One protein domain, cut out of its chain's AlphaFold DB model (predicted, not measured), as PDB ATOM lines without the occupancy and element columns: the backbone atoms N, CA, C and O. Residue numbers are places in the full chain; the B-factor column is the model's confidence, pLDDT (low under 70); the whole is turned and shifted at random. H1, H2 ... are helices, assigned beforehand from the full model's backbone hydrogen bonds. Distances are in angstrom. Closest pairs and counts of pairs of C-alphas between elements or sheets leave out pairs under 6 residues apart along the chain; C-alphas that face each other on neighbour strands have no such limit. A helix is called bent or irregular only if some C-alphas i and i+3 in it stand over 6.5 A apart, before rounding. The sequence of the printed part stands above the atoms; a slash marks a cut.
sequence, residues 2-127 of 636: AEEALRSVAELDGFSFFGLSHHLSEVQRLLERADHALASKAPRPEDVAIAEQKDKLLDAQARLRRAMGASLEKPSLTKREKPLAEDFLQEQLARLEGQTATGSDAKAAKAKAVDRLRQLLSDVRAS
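This is residues 2 to 127 of the 636 residues of the protein "Hypothetical protein" of Alexandrium monilatum (UniProt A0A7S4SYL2). Three helices, H1, H2 and H4, lie side by side in an up-and-down bundle, each running against the one before it; short H3 packs at one end of H2, and at the other end H5 of the helical hairpin H5-H6 slants away. The printed part has 126 residues with six named helices, H1 to H6 in chain order, and no named strand: all helix. It is only just loose, close to compact, with a radius of gyration of the C-alphas of 16.7 A, and flat, spanning 48 by 39 by 20 A.

H1, residues 2 to 14, and H2, residues 17 to 39, form a hairpin at a shallow tilt of 26 degrees; their closest C-alphas, Ala 5 and Val 27, are 6.6 A apart, and H2 touches H1 with residues 20 to 30 alone. H2 is the hub, touching four helices. Its residues 30 to 38 alone touch H3, residues 45 to 51, closest at C-alphas 34 and 51, 4.2 A. H4, residues 54 to 72, touches H2, opposite ways at 24 degrees, a shallow tilt, with C-alphas 24 and 61 closest at 6.2 A. Residues 81 to 85 of H5, residues 81 to 98, touch residues 17 to 21 of H2 at a steep tilt of 45 degrees, C-alphas 18 and 81 being closest at 5.7 A. H5 and H6, residues 104 to 126, form a hairpin at 18 degrees, closest at C-alphas 93 and 114, 6.3 A. H2 and H6 are apart. Each O i to N i+4 pair is within hydrogen-bond range in H2 to H6, but 5 of 9 in H1.

H1 begins at C-alpha 2 (160.887, 149.152, 202.263) and is irregular, with C-alphas 10 and 13 8.6 A apart. H2 and H6 each measure 33.0 A, H4 27.1 A, H5 25.8 A, H1 19.1 A and H3 9.9 A. H6 ends at C-alpha 126 (190.816, 167.729, 191.943).

The farthest C-alphas, Ala 42 and Ala 126, are 50.6 A apart. The printed part has no cut and no long link. No printed residue is under pLDDT 70.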
ATOM      1  N   ALA A   2     161.333 147.765 202.502       93.25
ATOM      2  CA  ALA A   2     160.887 149.152 202.263       93.25
ATOM      3  C   ALA A   2     160.863 150.030 203.531       93.25
ATOM      4  O   ALA A   2     161.449 151.110 203.544       93.25
ATOM      5  N   GLU A   3     160.308 149.530 204.639       95.94
ATOM      6  CA  GLU A   3     160.331 150.250 205.924       95.94
ATOM      7  C   GLU A   3     161.748 150.477 206.474       95.94
ATOM      8  O   GLU A   3     162.014 151.492 207.113       95.94
ATOM      9  N   GLU A   4     162.667 149.547 206.218       94.75
ATOM     10  CA  GLU A   4     164.063 149.630 206.658       94.75
ATOM     11  C   GLU A   4     164.835 150.684 205.857       94.75
ATOM     12  O   GLU A   4     165.549 151.498 206.445       94.75
ATOM     13  N   ALA A   5     164.617 150.744 204.540       93.38
ATOM     14  CA  ALA A   5     165.151 151.796 203.683       93.38
ATOM     15  C   ALA A   5     164.612 153.176 204.102       93.38
ATOM     16  O   ALA A   5     165.383 154.118 204.271       93.38
ATOM     17  N   LEU A   6     163.304 153.290 204.364       95.25
ATOM     18  CA  LEU A   6     162.692 154.539 204.833       95.25
ATOM     19  C   LEU A   6     163.204 154.963 206.217       95.25
ATOM     20  O   LEU A   6     163.456 156.149 206.435       95.25
ATOM     21  N   ARG A   7     163.400 154.012 207.143       96.00
ATOM     22  CA  ARG A   7     163.997 154.282 208.460       96.00
ATOM     23  C   ARG A   7     165.441 154.760 208.322       96.00
ATOM     24  O   ARG A   7     165.806 155.729 208.974       96.00
ATOM     25  N   SER A   8     166.224 154.140 207.442       91.62
ATOM     26  CA  SER A   8     167.610 154.544 207.180       91.62
ATOM     27  C   SER A   8     167.671 155.994 206.684       91.62
ATOM     28  O   SER A   8     168.448 156.793 207.189       91.62
ATOM     29  N   VAL A   9     166.758 156.402 205.796       92.19
ATOM     30  CA  VAL A   9     166.660 157.784 205.279       92.19
ATOM     31  C   VAL A   9     166.210 158.813 206.336       92.19
ATOM     32  O   VAL A   9     166.278 160.022 206.108       92.19
ATOM     33  N   ALA A  10     165.783 158.399 207.529       92.25
ATOM     34  CA  ALA A  10     165.608 159.335 208.640       92.25
ATOM     35  C   ALA A  10     166.956 159.805 209.227       92.25
ATOM     36  O   ALA A  10     167.027 160.915 209.747       92.25
ATOM     37  N   GLU A  11     168.021 159.013 209.079       92.94
ATOM     38  CA  GLU A  11     169.342 159.210 209.698       92.94
ATOM     39  C   GLU A  11     170.415 159.670 208.684       92.94
ATOM     40  O   GLU A  11     171.584 159.310 208.794       92.94
ATOM     41  N   LEU A  12     170.038 160.478 207.682       92.38
ATOM     42  CA  LEU A  12     170.921 160.852 206.558       92.38
ATOM     43  C   LEU A  12     172.235 161.519 206.967       92.38
ATOM     44  O   LEU A  12     173.268 161.255 206.354       92.38
ATOM     45  N   ASP A  13     172.206 162.353 208.006       90.00
ATOM     46  CA  ASP A  13     173.394 163.054 208.511       90.00
ATOM     47  C   ASP A  13     174.447 162.074 209.063       90.00
ATOM     48  O   ASP A  13     175.620 162.414 209.226       90.00
ATOM     49  N   GLY A  14     174.016 160.844 209.348       88.94
ATOM     50  CA  GLY A  14     174.808 159.740 209.850       88.94
ATOM     51  C   GLY A  14     175.390 158.825 208.772       88.94
ATOM     52  O   GLY A  14     175.960 157.804 209.153       88.94
ATOM     53  N   PHE A  15     175.316 159.160 207.477       95.50
ATOM     54  CA  PHE A  15     175.922 158.347 206.413       95.50
ATOM     55  C   PHE A  15     177.163 158.963 205.764       95.50
ATOM     56  O   PHE A  15     177.306 160.175 205.611       95.50
ATOM     57  N   SER A  16     178.081 158.089 205.354       96.31
ATOM     58  CA  SER A  16     179.153 158.423 204.417       96.31
ATOM     59  C   SER A  16     178.602 158.576 202.992       96.31
ATOM     60  O   SER A  16     177.470 158.174 202.708       96.31
ATOM     61  N   PHE A  17     179.411 159.080 202.052       97.44
ATOM     62  CA  PHE A  17     178.992 159.122 200.645       97.44
ATOM     63  C   PHE A  17     178.709 157.714 200.098       97.44
ATOM     64  O   PHE A  17     177.758 157.515 199.344       97.44
ATOM     65  N   PHE A  18     179.488 156.720 200.541       97.62
ATOM     66  CA  PHE A  18     179.247 155.312 200.228       97.62
ATOM     67  C   PHE A  18     177.875 154.846 200.740       97.62
ATOM     68  O   PHE A  18     177.121 154.227 199.993       97.62
ATOM     69  N   GLY A  19     177.524 155.182 201.987       96.88
ATOM     70  CA  GLY A  19     176.225 154.842 202.576       96.88
ATOM     71  C   GLY A  19     175.050 155.507 201.855       96.88
ATOM     72  O   GLY A  19     174.049 154.850 201.571       96.88
ATOM     73  N   LEU A  20     175.192 156.786 201.490       97.31
ATOM     74  CA  LEU A  20     174.183 157.511 200.713       97.31
ATOM     75  C   LEU A  20     173.963 156.875 199.333       97.31
ATOM     76  O   LEU A  20     172.818 156.665 198.935       97.31
ATOM     77  N   SER A  21     175.045 156.531 198.629       97.44
ATOM     78  CA  SER A  21     174.982 155.852 197.330       97.44
ATOM     79  C   SER A  21     174.317 154.476 197.442       97.44
ATOM     80  O   SER A  21     173.395 154.186 196.682       97.44
ATOM     81  N   HIS A  22     174.699 153.670 198.439       97.06
ATOM     82  CA  HIS A  22     174.098 152.358 198.687       97.06
ATOM     83  C   HIS A  22     172.579 152.451 198.902       97.06
ATOM     84  O   HIS A  22     171.806 151.766 198.229       97.06
ATOM     85  N   HIS A  23     172.131 153.326 199.808       96.81
ATOM     86  CA  HIS A  23     170.703 153.482 200.084       96.81
ATOM     87  C   HIS A  23     169.936 154.106 198.911       96.81
ATOM     88  O   HIS A  23     168.765 153.781 198.720       96.81
ATOM     89  N   LEU A  24     170.574 154.944 198.085       97.56
ATOM     90  CA  LEU A  24     169.965 155.448 196.853       97.56
ATOM     91  C   LEU A  24     169.679 154.312 195.862       97.56
ATOM     92  O   LEU A  24     168.560 154.231 195.355       97.56
ATOM     93  N   SER A  25     170.643 153.416 195.636       96.88
ATOM     94  CA  SER A  25     170.453 152.237 194.781       96.88
ATOM     95  C   SER A  25     169.386 151.288 195.335       96.88
ATOM     96  O   SER A  25     168.579 150.750 194.578       96.88
ATOM     97  N   GLU A  26     169.326 151.107 196.658       97.00
ATOM     98  CA  GLU A  26     168.302 150.278 197.301       97.00
ATOM     99  C   GLU A  26     166.890 150.858 197.122       97.00
ATOM    100  O   GLU A  26     165.971 150.137 196.722       97.00
ATOM    101  N   VAL A  27     166.719 152.164 197.355       97.75
ATOM    102  CA  VAL A  27     165.447 152.870 197.131       97.75
ATOM    103  C   VAL A  27     165.050 152.821 195.657       97.75
ATOM    104  O   VAL A  27     163.882 152.590 195.354       97.75
ATOM    105  N   GLN A  28     166.001 152.972 194.733       97.50
ATOM    106  CA  GLN A  28     165.736 152.861 193.299       97.50
ATOM    107  C   GLN A  28     165.239 151.462 192.912       97.50
ATOM    108  O   GLN A  28     164.213 151.353 192.247       97.50
ATOM    109  N   ARG A  29     165.869 150.396 193.421       97.69
ATOM    110  CA  ARG A  29     165.400 149.019 193.197       97.69
ATOM    111  C   ARG A  29     163.987 148.788 193.747       97.69
ATOM    112  O   ARG A  29     163.211 148.024 193.177       97.69
ATOM    113  N   LEU A  30     163.644 149.410 194.877       97.56
ATOM    114  CA  LEU A  30     162.295 149.333 195.446       97.56
ATOM    115  C   LEU A  30     161.267 150.106 194.607       97.56
ATOM    116  O   LEU A  30     160.150 149.621 194.451       97.56
ATOM    117  N   LEU A  31     161.642 151.254 194.041       98.06
ATOM    118  CA  LEU A  31     160.798 152.012 193.112       98.06
ATOM    119  C   LEU A  31     160.540 151.231 191.817       98.06
ATOM    120  O   LEU A  31     159.392 151.114 191.407       98.06
ATOM    121  N   GLU A  32     161.564 150.606 191.235       97.62
ATOM    122  CA  GLU A  32     161.411 149.742 190.054       97.62
ATOM    123  C   GLU A  32     160.475 148.555 190.336       97.62
ATOM    124  O   GLU A  32     159.620 148.212 189.519       97.62
ATOM    125  N   ARG A  33     160.576 147.957 191.532       97.69
ATOM    126  CA  ARG A  33     159.635 146.918 191.979       97.69
ATOM    127  C   ARG A  33     158.213 147.448 192.149       97.69
ATOM    128  O   ARG A  33     157.285 146.749 191.754       97.69
ATOM    129  N   ALA A  34     158.036 148.646 192.709       97.69
ATOM    130  CA  ALA A  34     156.729 149.295 192.817       97.69
ATOM    131  C   ALA A  34     156.108 149.529 191.433       97.69
ATOM    132  O   ALA A  34     154.936 149.224 191.225       97.69
ATOM    133  N   ASP A  35     156.896 150.015 190.473       97.75
ATOM    134  CA  ASP A  35     156.445 150.258 189.102       97.75
ATOM    135  C   ASP A  35     156.042 148.957 188.401       97.75
ATOM    136  O   ASP A  35     154.965 148.877 187.807       97.75
ATOM    137  N   HIS A  36     156.845 147.899 188.546       97.25
ATOM    138  CA  HIS A  36     156.507 146.575 188.025       97.25
ATOM    139  C   HIS A  36     155.240 145.996 188.682       97.25
ATOM    140  O   HIS A  36     154.435 145.343 188.017       97.25
ATOM    141  N   ALA A  37     155.030 146.239 189.979       97.25
ATOM    142  CA  ALA A  37     153.829 145.802 190.688       97.25
ATOM    143  C   ALA A  37     152.566 146.475 190.140       97.25
ATOM    144  O   ALA A  37     151.565 145.800 189.921       97.25
ATOM    145  N   LEU A  38     152.636 147.785 189.887       96.88
ATOM    146  CA  LEU A  38     151.533 148.570 189.329       96.88
ATOM    147  C   LEU A  38     151.222 148.189 187.875       96.88
ATOM    148  O   LEU A  38     150.070 148.268 187.458       96.88
ATOM    149  N   ALA A  39     152.231 147.766 187.109       97.44
ATOM    150  CA  ALA A  39     152.056 147.304 185.732       97.44
ATOM    151  C   ALA A  39     151.553 145.848 185.632       97.44
ATOM    152  O   ALA A  39     150.951 145.460 184.628       97.44
ATOM    153  N   SER A  40     151.809 145.019 186.649       97.50
ATOM    154  CA  SER A  40     151.422 143.607 186.651       97.50
ATOM    155  C   SER A  40     149.924 143.425 186.896       97.50
ATOM    156  O   SER A  40     149.336 144.039 187.780       97.50
ATOM    157  N   LYS A  41     149.301 142.490 186.167       97.56
ATOM    158  CA  LYS A  41     147.888 142.115 186.373       97.56
ATOM    159  C   LYS A  41     147.652 141.347 187.680       97.56
ATOM    160  O   LYS A  41     146.533 141.326 188.180       97.56
ATOM    161  N   ALA A  42     148.685 140.685 188.199       97.25
ATOM    162  CA  ALA A  42     148.626 139.870 189.411       97.25
ATOM    163  C   ALA A  42     149.923 140.048 190.228       97.25
ATOM    164  O   ALA A  42     150.779 139.158 190.237       97.25
ATOM    165  N   PRO A  43     150.129 141.220 190.857       96.88
ATOM    166  CA  PRO A  43     151.322 141.487 191.652       96.88
ATOM    167  C   PRO A  43     151.368 140.608 192.907       96.88
ATOM    168  O   PRO A  43     150.339 140.233 193.473       96.88
ATOM    169  N   ARG A  44     152.580 140.281 193.370       97.56
ATOM    170  CA  ARG A  44     152.758 139.589 194.654       97.56
ATOM    171  C   ARG A  44     152.312 140.520 195.788       97.56
ATOM    172  O   ARG A  44     152.548 141.723 195.688       97.56
ATOM    173  N   PRO A  45     151.750 139.998 196.893       97.19
ATOM    174  CA  PRO A  45     151.283 140.838 198.001       97.19
ATOM    175  C   PRO A  45     152.400 141.718 198.588       97.19
ATOM    176  O   PRO A  45     152.156 142.858 198.965       97.19
ATOM    177  N   GLU A  46     153.641 141.223 198.598       96.81
ATOM    178  CA  GLU A  46     154.810 142.006 199.016       96.81
ATOM    179  C   GLU A  46     155.090 143.198 198.093       96.81
ATOM    180  O   GLU A  46     155.474 144.263 198.567       96.81
ATOM    181  N   ASP A  47     154.898 143.037 196.782       97.12
ATOM    182  CA  ASP A  47     155.148 144.090 195.797       97.12
ATOM    183  C   ASP A  47     154.034 145.151 195.819       97.12
ATOM    184  O   ASP A  47     154.319 146.334 195.647       97.12
ATOM    185  N   VAL A  48     152.789 144.756 196.124       97.31
ATOM    186  CA  VAL A  48     151.674 145.691 196.370       97.31
ATOM    187  C   VAL A  48     151.969 146.583 197.574       97.31
ATOM    188  O   VAL A  48     151.846 147.800 197.475       97.31
ATOM    189  N   ALA A  49     152.452 146.007 198.681       97.19
ATOM    190  CA  ALA A  49     152.826 146.782 199.864       97.19
ATOM    191  C   ALA A  49     153.967 147.784 199.581       97.19
ATOM    192  O   ALA A  49     154.009 148.864 200.168       97.19
ATOM    193  N   ILE A  50     154.892 147.454 198.670       97.44
ATOM    194  CA  ILE A  50     155.938 148.386 198.218       97.44
ATOM    195  C   ILE A  50     155.331 149.480 197.323       97.44
ATOM    196  O   ILE A  50     155.683 150.650 197.476       97.44
ATOM    197  N   ALA A  51     154.399 149.127 196.431       97.38
ATOM    198  CA  ALA A  51     153.702 150.078 195.566       97.38
ATOM    199  C   ALA A  51     152.884 151.111 196.356       97.38
ATOM    200  O   ALA A  51     152.925 152.297 196.031       97.38
ATOM    201  N   GLU A  52     152.236 150.703 197.448       97.50
ATOM    202  CA  GLU A  52     151.541 151.609 198.375       97.50
ATOM    203  C   GLU A  52     152.486 152.619 199.055       97.50
ATOM    204  O   GLU A  52     152.062 153.690 199.487       97.50
ATOM    205  N   GLN A  53     153.785 152.310 199.143       97.75
ATOM    206  CA  GLN A  53     154.806 153.183 199.730       97.75
ATOM    207  C   GLN A  53     155.582 154.005 198.686       97.75
ATOM    208  O   GLN A  53     156.535 154.699 199.053       97.75
ATOM    209  N   LYS A  54     155.187 153.974 197.404       97.69
ATOM    210  CA  LYS A  54     155.918 154.610 196.296       97.69
ATOM    211  C   LYS A  54     156.195 156.099 196.523       97.69
ATOM    212  O   LYS A  54     157.332 156.528 196.350       97.69
ATOM    213  N   ASP A  55     155.216 156.873 196.990       97.88
ATOM    214  CA  ASP A  55     155.399 158.313 197.232       97.88
ATOM    215  C   ASP A  55     156.440 158.595 198.327       97.88
ATOM    216  O   ASP A  55     157.267 159.501 198.199       97.88
ATOM    217  N   LYS A  56     156.467 157.768 199.382       97.44
ATOM    218  CA  LYS A  56     157.477 157.862 200.449       97.44
ATOM    219  C   LYS A  56     158.865 157.507 199.928       97.44
ATOM    220  O   LYS A  56     159.842 158.141 200.318       97.44
ATOM    221  N   LEU A  57     158.959 156.508 199.050       97.31
ATOM    222  CA  LEU A  57     160.213 156.122 198.402       97.31
ATOM    223  C   LEU A  57     160.723 157.218 197.452       97.31
ATOM    224  O   LEU A  57     161.927 157.465 197.411       97.31
ATOM    225  N   LEU A  58     159.836 157.924 196.742       97.56
ATOM    226  CA  LEU A  58     160.201 159.073 195.906       97.56
ATOM    227  C   LEU A  58     160.730 160.248 196.740       97.56
ATOM    228  O   LEU A  58     161.774 160.812 196.399       97.56
ATOM    229  N   ASP A  59     160.075 160.590 197.856       97.12
ATOM    230  CA  ASP A  59     160.601 161.611 198.774       97.12
ATOM    231  C   ASP A  59     161.951 161.182 199.367       97.12
ATOM    232  O   ASP A  59     162.913 161.953 199.367       97.12
ATOM    233  N   ALA A  60     162.073 159.918 199.780       97.00
ATOM    234  CA  ALA A  60     163.325 159.363 200.276       97.00
ATOM    235  C   ALA A  60     164.458 159.463 199.237       97.00
ATOM    236  O   ALA A  60     165.557 159.914 199.569       97.00
ATOM    237  N   GLN A  61     164.183 159.137 197.969       97.50
ATOM    238  CA  GLN A  61     165.125 159.303 196.859       97.50
ATOM    239  C   GLN A  61     165.542 160.773 196.695       97.50
ATOM    240  O   GLN A  61     166.729 161.077 196.542       97.50
ATOM    241  N   ALA A  62     164.587 161.706 196.749       96.81
ATOM    242  CA  ALA A  62     164.863 163.135 196.636       96.81
ATOM    243  C   ALA A  62     165.699 163.663 197.813       96.81
ATOM    244  O   ALA A  62     166.549 164.535 197.621       96.81
ATOM    245  N   ARG A  63     165.475 163.152 199.028       97.00
ATOM    246  CA  ARG A  63     166.261 163.496 200.222       97.00
ATOM    247  C   ARG A  63     167.688 162.948 200.138       97.00
ATOM    248  O   ARG A  63     168.620 163.703 200.397       97.00
ATOM    249  N   LEU A  64     167.865 161.698 199.699       96.88
ATOM    250  CA  LEU A  64     169.184 161.095 199.462       96.88
ATOM    251  C   LEU A  64     169.987 161.882 198.418       96.88
ATOM    252  O   LEU A  64     171.121 162.266 198.688       96.88
ATOM    253  N   ARG A  65     169.384 162.218 197.267       96.94
ATOM    254  CA  ARG A  65     170.047 163.035 196.231       96.94
ATOM    255  C   ARG A  65     170.438 164.425 196.740       96.94
ATOM    256  O   ARG A  65     171.527 164.900 196.428       96.94
ATOM    257  N   ARG A  66     169.582 165.069 197.546       96.88
ATOM    258  CA  ARG A  66     169.897 166.356 198.196       96.88
ATOM    259  C   ARG A  66     171.073 166.231 199.167       96.88
ATOM    260  O   ARG A  66     171.972 167.065 199.115       96.88
ATOM    261  N   ALA A  67     171.099 165.188 199.997       96.38
ATOM    262  CA  ALA A  67     172.202 164.921 200.922       96.38
ATOM    263  C   ALA A  67     173.523 164.641 200.179       96.38
ATOM    264  O   ALA A  67     174.557 165.205 200.533       96.38
ATOM    265  N   MET A  68     173.479 163.853 199.097       97.50
ATOM    266  CA  MET A  68     174.640 163.627 198.228       97.50
ATOM    267  C   MET A  68     175.135 164.942 197.623       97.50
ATOM    268  O   MET A  68     176.316 165.253 197.746       97.50
ATOM    269  N   GLY A  69     174.244 165.764 197.059       96.69
ATOM    270  CA  GLY A  69     174.600 167.083 196.528       96.69
ATOM    271  C   GLY A  69     175.273 167.983 197.568       96.69
ATOM    272  O   GLY A  69     176.336 168.533 197.295       96.69
ATOM    273  N   ALA A  70     174.716 168.062 198.781       96.25
ATOM    274  CA  ALA A  70     175.291 168.838 199.880       96.25
ATOM    275  C   ALA A  70     176.684 168.328 200.300       96.25
ATOM    276  O   ALA A  70     177.585 169.123 200.561       96.25
ATOM    277  N   SER A  71     176.894 167.006 200.320       95.25
ATOM    278  CA  SER A  71     178.195 166.409 200.661       95.25
ATOM    279  C   SER A  71     179.293 166.680 199.621       95.25
ATOM    280  O   SER A  71     180.477 166.685 199.961       95.25
ATOM    281  N   LEU A  72     178.914 166.949 198.365       97.12
ATOM    282  CA  LEU A  72     179.847 167.235 197.270       97.12
ATOM    283  C   LEU A  72     180.258 168.708 197.189       97.12
ATOM    284  O   LEU A  72     181.252 169.008 196.537       97.12
ATOM    285  N   GLU A  73     179.572 169.624 197.881       96.12
ATOM    286  CA  GLU A  73     179.974 171.041 197.936       96.12
ATOM    287  C   GLU A  73     181.324 171.243 198.648       96.12
ATOM    288  O   GLU A  73     182.020 172.232 198.412       96.12
ATOM    289  N   LYS A  74     181.707 170.311 199.528       93.56
ATOM    290  CA  LYS A  74     183.015 170.266 200.197       93.56
ATOM    291  C   LYS A  74     183.542 168.831 200.154       93.56
ATOM    292  O   LYS A  74     183.419 168.117 201.150       93.56
ATOM    293  N   PRO A  75     184.102 168.390 199.015       93.25
ATOM    294  CA  PRO A  75     184.389 166.983 198.788       93.25
ATOM    295  C   PRO A  75     185.449 166.473 199.772       93.25
ATOM    296  O   PRO A  75     186.621 166.841 199.709       93.25
ATOM    297  N   SER A  76     185.028 165.598 200.684       94.19
ATOM    298  CA  SER A  76     185.896 164.871 201.617       94.19
ATOM    299  C   SER A  76     185.774 163.364 201.378       94.19
ATOM    300  O   SER A  76     185.343 162.606 202.250       94.19
ATOM    301  N   LEU A  77     186.095 162.936 200.159       96.44
ATOM    302  CA  LEU A  77     185.817 161.587 199.663       96.44
ATOM    303  C   LEU A  77     187.009 160.649 199.888       96.44
ATOM    304  O   LEU A  77     188.167 161.051 199.737       96.44
ATOM    305  N   THR A  78     186.746 159.387 200.235       97.00
ATOM    306  CA  THR A  78     187.796 158.353 200.204       97.00
ATOM    307  C   THR A  78     188.073 157.875 198.790       97.00
ATOM    308  O   THR A  78     187.318 158.127 197.851       97.00
ATOM    309  N   LYS A  79     189.151 157.097 198.645       97.44
ATOM    310  CA  LYS A  79     189.492 156.410 197.396       97.44
ATOM    311  C   LYS A  79     188.330 155.578 196.826       97.44
ATOM    312  O   LYS A  79     188.227 155.467 195.611       97.44
ATOM    313  N   ARG A  80     187.471 155.002 197.680       97.06
ATOM    314  CA  ARG A  80     186.307 154.193 197.262       97.06
ATOM    315  C   ARG A  80     185.094 155.032 196.875       97.06
ATOM    316  O   ARG A  80     184.337 154.634 196.004       97.06
ATOM    317  N   GLU A  81     184.908 156.175 197.524       97.50
ATOM    318  CA  GLU A  81     183.754 157.051 197.295       97.50
ATOM    319  C   GLU A  81     183.926 157.949 196.076       97.50
ATOM    320  O   GLU A  81     182.939 158.318 195.451       97.50
ATOM    321  N   LYS A  82     185.168 158.297 195.730       97.81
ATOM    322  CA  LYS A  82     185.472 159.165 194.592       97.81
ATOM    323  C   LYS A  82     184.851 158.686 193.266       97.81
ATOM    324  O   LYS A  82     184.125 159.483 192.682       97.81
ATOM    325  N   PRO A  83     185.036 157.427 192.814       98.25
ATOM    326  CA  PRO A  83     184.379 156.962 191.591       98.25
ATOM    327  C   PRO A  83     182.847 157.003 191.697       98.25
ATOM    328  O   PRO A  83     182.200 157.474 190.774       98.25
ATOM    329  N   LEU A  84     182.267 156.642 192.850       98.00
ATOM    330  CA  LEU A  84     180.813 156.706 193.055       98.00
ATOM    331  C   LEU A  84     180.271 158.138 192.933       98.00
ATOM    332  O   LEU A  84     179.170 158.354 192.432       98.00
ATOM    333  N   ALA A  85     181.031 159.127 193.410       98.06
ATOM    334  CA  ALA A  85     180.674 160.535 193.287       98.06
ATOM    335  C   ALA A  85     180.772 161.029 191.842       98.06
ATOM    336  O   ALA A  85     179.915 161.795 191.399       98.06
ATOM    337  N   GLU A  86     181.795 160.588 191.110       98.25
ATOM    338  CA  GLU A  86     181.948 160.899 189.690       98.25
ATOM    339  C   GLU A  86     180.808 160.300 188.862       98.25
ATOM    340  O   GLU A  86     180.191 161.034 188.091       98.25
ATOM    341  N   ASP A  87     180.477 159.026 189.077       98.12
ATOM    342  CA  ASP A  87     179.380 158.336 188.392       98.12
ATOM    343  C   ASP A  87     178.039 159.025 188.674       98.12
ATOM    344  O   ASP A  87     177.278 159.322 187.754       98.12
ATOM    345  N   PHE A  88     177.783 159.387 189.937       98.00
ATOM    346  CA  PHE A  88     176.580 160.122 190.325       98.00
ATOM    347  C   PHE A  88     176.458 161.473 189.601       98.00
ATOM    348  O   PHE A  88     175.393 161.804 189.077       98.00
ATOM    349  N   LEU A  89     177.535 162.265 189.554       98.12
ATOM    350  CA  LEU A  89     177.534 163.565 188.875       98.12
ATOM    351  C   LEU A  89     177.386 163.421 187.355       98.12
ATOM    352  O   LEU A  89     176.682 164.221 186.739       98.12
ATOM    353  N   GLN A  90     178.007 162.401 186.759       98.06
ATOM    354  CA  GLN A  90     177.861 162.088 185.337       98.06
ATOM    355  C   GLN A  90     176.428 161.672 184.996       98.06
ATOM    356  O   GLN A  90     175.875 162.163 184.014       98.06
ATOM    357  N   GLU A  91     175.782 160.856 185.833       97.00
ATOM    358  CA  GLU A  91     174.374 160.485 185.662       97.00
ATOM    359  C   GLU A  91     173.455 161.716 185.749       97.00
ATOM    360  O   GLU A  91     172.552 161.882 184.925       97.00
ATOM    361  N   GLN A  92     173.697 162.629 186.703       97.31
ATOM    362  CA  GLN A  92     172.923 163.875 186.798       97.31
ATOM    363  C   GLN A  92     173.132 164.785 185.579       97.31
ATOM    364  O   GLN A  92     172.169 165.398 185.111       97.31
ATOM    365  N   LEU A  93     174.357 164.859 185.052       97.56
ATOM    366  CA  LEU A  93     174.661 165.600 183.827       97.56
ATOM    367  C   LEU A  93     173.931 165.006 182.625       97.56
ATOM    368  O   LEU A  93     173.183 165.731 181.974       97.56
ATOM    369  N   ALA A  94     174.060 163.699 182.390       97.62
ATOM    370  CA  ALA A  94     173.389 163.010 181.289       97.62
ATOM    371  C   ALA A  94     171.865 163.200 181.355       97.62
ATOM    372  O   ALA A  94     171.214 163.505 180.352       97.62
ATOM    373  N   ARG A  95     171.290 163.106 182.560       96.69
ATOM    374  CA  ARG A  95     169.856 163.318 182.779       96.69
ATOM    375  C   ARG A  95     169.419 164.749 182.473       96.69
ATOM    376  O   ARG A  95     168.378 164.935 181.849       96.69
ATOM    377  N   LEU A  96     170.174 165.757 182.910       96.44
ATOM    378  CA  LEU A  96     169.849 167.156 182.617       96.44
ATOM    379  C   LEU A  96     170.043 167.477 181.140       96.44
ATOM    380  O   LEU A  96     169.207 168.162 180.556       96.44
ATOM    381  N   GLU A  97     171.110 166.980 180.520       95.94
ATOM    382  CA  GLU A  97     171.405 167.188 179.103       95.94
ATOM    383  C   GLU A  97     170.306 166.596 178.211       95.94
ATOM    384  O   GLU A  97     169.836 167.309 177.321       95.94
ATOM    385  N   GLY A  98     169.788 165.406 178.537       95.69
ATOM    386  CA  GLY A  98     168.668 164.773 177.831       95.69
ATOM    387  C   GLY A  98     167.300 165.453 178.003       95.69
ATOM    388  O   GLY A  98     166.406 165.247 177.187       95.69
ATOM    389  N   GLN A  99     167.103 166.294 179.026       95.12
ATOM    390  CA  GLN A  99     165.833 167.004 179.230       95.12
ATOM    391  C   GLN A  99     165.686 168.197 178.276       95.12
ATOM    392  O   GLN A  99     166.467 169.149 178.326       95.12
ATOM    393  N   THR A 100     164.655 168.202 177.434       94.06
ATOM    394  CA  THR A 100     164.337 169.342 176.566       94.06
ATOM    395  C   THR A 100     163.694 170.470 177.385       94.06
ATOM    396  O   THR A 100     162.614 170.327 177.947       94.06
ATOM    397  N   ALA A 101     164.372 171.619 177.485       92.19
ATOM    398  CA  ALA A 101     163.844 172.792 178.183       92.19
ATOM    399  C   ALA A 101     163.008 173.653 177.221       92.19
ATOM    400  O   ALA A 101     163.543 174.278 176.296       92.19
ATOM    401  N   THR A 102     161.693 173.696 177.439       93.38
ATOM    402  CA  THR A 102     160.748 174.531 176.688       93.38
ATOM    403  C   THR A 102     160.632 175.905 177.354       93.38
ATOM    404  O   THR A 102     159.936 176.093 178.344       93.38
ATOM    405  N   GLY A 103     161.375 176.884 176.835       94.81
ATOM    406  CA  GLY A 103     161.359 178.271 177.321       94.81
ATOM    407  C   GLY A 103     162.756 178.849 177.538       94.81
ATOM    408  O   GLY A 103     163.689 178.130 177.893       94.81
ATOM    409  N   SER A 104     162.910 180.155 177.303       93.62
ATOM    410  CA  SER A 104     164.201 180.852 177.420       93.62
ATOM    411  C   SER A 104     164.773 180.765 178.842       93.62
ATOM    412  O   SER A 104     165.923 180.368 179.030       93.62
ATOM    413  N   ASP A 105     163.940 181.014 179.855       95.00
ATOM    414  CA  ASP A 105     164.368 180.990 181.259       95.00
ATOM    415  C   ASP A 105     164.714 179.573 181.737       95.00
ATOM    416  O   ASP A 105     165.713 179.373 182.429       95.00
ATOM    417  N   ALA A 106     163.947 178.568 181.302       94.25
ATOM    418  CA  ALA A 106     164.220 177.163 181.599       94.25
ATOM    419  C   ALA A 106     165.549 176.700 180.976       94.25
ATOM    420  O   ALA A 106     166.323 175.989 181.623       94.25
ATOM    421  N   LYS A 107     165.860 177.148 179.751       95.81
ATOM    422  CA  LYS A 107     167.158 176.897 179.103       95.81
ATOM    423  C   LYS A 107     168.305 177.546 179.876       95.81
ATOM    424  O   LYS A 107     169.316 176.888 180.112       95.81
ATOM    425  N   ALA A 108     168.142 178.795 180.316       96.19
ATOM    426  CA  ALA A 108     169.154 179.497 181.104       96.19
ATOM    427  C   ALA A 108     169.389 178.836 182.477       96.19
ATOM    428  O   ALA A 108     170.534 178.682 182.903       96.19
ATOM    429  N   ALA A 109     168.325 178.400 183.159       95.62
ATOM    430  CA  ALA A 109     168.424 177.669 184.421       95.62
ATOM    431  C   ALA A 109     169.107 176.303 184.240       95.62
ATOM    432  O   ALA A 109     169.999 175.960 185.020       95.62
ATOM    433  N   LYS A 110     168.751 175.559 183.181       95.56
ATOM    434  CA  LYS A 110     169.407 174.296 182.814       95.56
ATOM    435  C   LYS A 110     170.899 174.501 182.551       95.56
ATOM    436  O   LYS A 110     171.701 173.762 183.112       95.56
ATOM    437  N   ALA A 111     171.278 175.503 181.756       96.38
ATOM    438  CA  ALA A 111     172.682 175.800 181.463       96.38
ATOM    439  C   ALA A 111     173.485 176.064 182.749       96.38
ATOM    440  O   ALA A 111     174.495 175.411 182.989       96.38
ATOM    441  N   LYS A 112     172.963 176.911 183.649       97.12
ATOM    442  CA  LYS A 112     173.591 177.177 184.956       97.12
ATOM    443  C   LYS A 112     173.721 175.921 185.824       97.12
ATOM    444  O   LYS A 112     174.717 175.763 186.526       97.12
ATOM    445  N   ALA A 113     172.721 175.038 185.807       96.12
ATOM    446  CA  ALA A 113     172.764 173.780 186.552       96.12
ATOM    447  C   ALA A 113     173.824 172.817 185.990       96.12
ATOM    448  O   ALA A 113     174.577 172.224 186.762       96.12
ATOM    449  N   VAL A 114     173.917 172.707 184.660       97.12
ATOM    450  CA  VAL A 114     174.940 171.909 183.967       97.12
ATOM    451  C   VAL A 114     176.342 172.432 184.287       97.12
ATOM    452  O   VAL A 114     177.206 171.648 184.677       97.12
ATOM    453  N   ASP A 115     176.559 173.747 184.220       97.88
ATOM    454  CA  ASP A 115     177.853 174.356 184.549       97.88
ATOM    455  C   ASP A 115     178.244 174.106 186.012       97.88
ATOM    456  O   ASP A 115     179.382 173.728 186.298       97.88
ATOM    457  N   ARG A 116     177.288 174.217 186.947       97.56
ATOM    458  CA  ARG A 116     177.522 173.902 188.366       97.56
ATOM    459  C   ARG A 116     177.920 172.439 188.575       97.56
ATOM    460  O   ARG A 116     178.827 172.172 189.358       97.56
ATOM    461  N   LEU A 117     177.270 171.492 187.900       97.56
ATOM    462  CA  LEU A 117     177.611 170.068 188.012       97.56
ATOM    463  C   LEU A 117     178.977 169.746 187.400       97.56
ATOM    464  O   LEU A 117     179.727 168.964 187.980       97.56
ATOM    465  N   ARG A 118     179.335 170.373 186.272       98.25
ATOM    466  CA  ARG A 118     180.675 170.246 185.678       98.25
ATOM    467  C   ARG A 118     181.753 170.802 186.604       98.25
ATOM    468  O   ARG A 118     182.798 170.171 186.755       98.25
ATOM    469  N   GLN A 119     181.479 171.927 187.268       97.88
ATOM    470  CA  GLN A 119     182.372 172.474 188.286       97.88
ATOM    471  C   GLN A 119     182.538 171.503 189.460       97.88
ATOM    472  O   GLN A 119     183.668 171.165 189.796       97.88
ATOM    473  N   LEU A 120     181.442 170.977 190.021       97.75
ATOM    474  CA  LEU A 120     181.506 169.976 191.096       97.75
ATOM    475  C   LEU A 120     182.276 168.720 190.672       97.75
ATOM    476  O   LEU A 120     183.053 168.186 191.458       97.75
ATOM    477  N   LEU A 121     182.107 168.255 189.431       98.12
ATOM    478  CA  LEU A 121     182.845 167.106 188.904       98.12
ATOM    479  C   LEU A 121     184.349 167.398 188.820       98.12
ATOM    480  O   LEU A 121     185.165 166.553 189.191       98.12
ATOM    481  N   SER A 122     184.717 168.599 188.370       98.12
ATOM    482  CA  SER A 122     186.103 169.072 188.374       98.12
ATOM    483  C   SER A 122     186.669 169.133 189.797       98.12
ATOM    484  O   SER A 122     187.747 168.595 190.053       98.12
ATOM    485  N   ASP A 123     185.913 169.690 190.747       97.88
ATOM    486  CA  ASP A 123     186.311 169.812 192.152       97.88
ATOM    487  C   ASP A 123     186.474 168.436 192.817       97.88
ATOM    488  O   ASP A 123     187.453 168.201 193.525       97.88
ATOM    489  N   VAL A 124     185.574 167.484 192.547       98.06
ATOM    490  CA  VAL A 124     185.680 166.089 193.012       98.06
ATOM    491  C   VAL A 124     186.941 165.433 192.454       98.06
ATOM    492  O   VAL A 124     187.706 164.827 193.213       98.06
ATOM    493  N   ARG A 125     187.223 165.596 191.157       97.94
ATOM    494  CA  ARG A 125     188.439 165.064 190.523       97.94
ATOM    495  C   ARG A 125     189.711 165.695 191.083       97.94
ATOM    496  O   ARG A 125     190.671 164.965 191.338       97.94
ATOM    497  N   ALA A 126     189.700 166.998 191.347       97.56
ATOM    498  CA  ALA A 126     190.816 167.729 191.943       97.56
ATOM    499  C   ALA A 126     190.979 167.471 193.454       97.56
ATOM    500  O   ALA A 126     192.075 167.633 193.990       97.56
ATOM    501  N   SER A 127     189.917 167.053 194.149       97.25
ATOM    502  CA  SER A 127     189.946 166.835 195.596       97.25
ATOM    503  C   SER A 127     190.925 165.727 196.000       97.25
ATOM    504  O   SER A 127     191.018 164.662 195.368       97.25
TER     505      SER A 127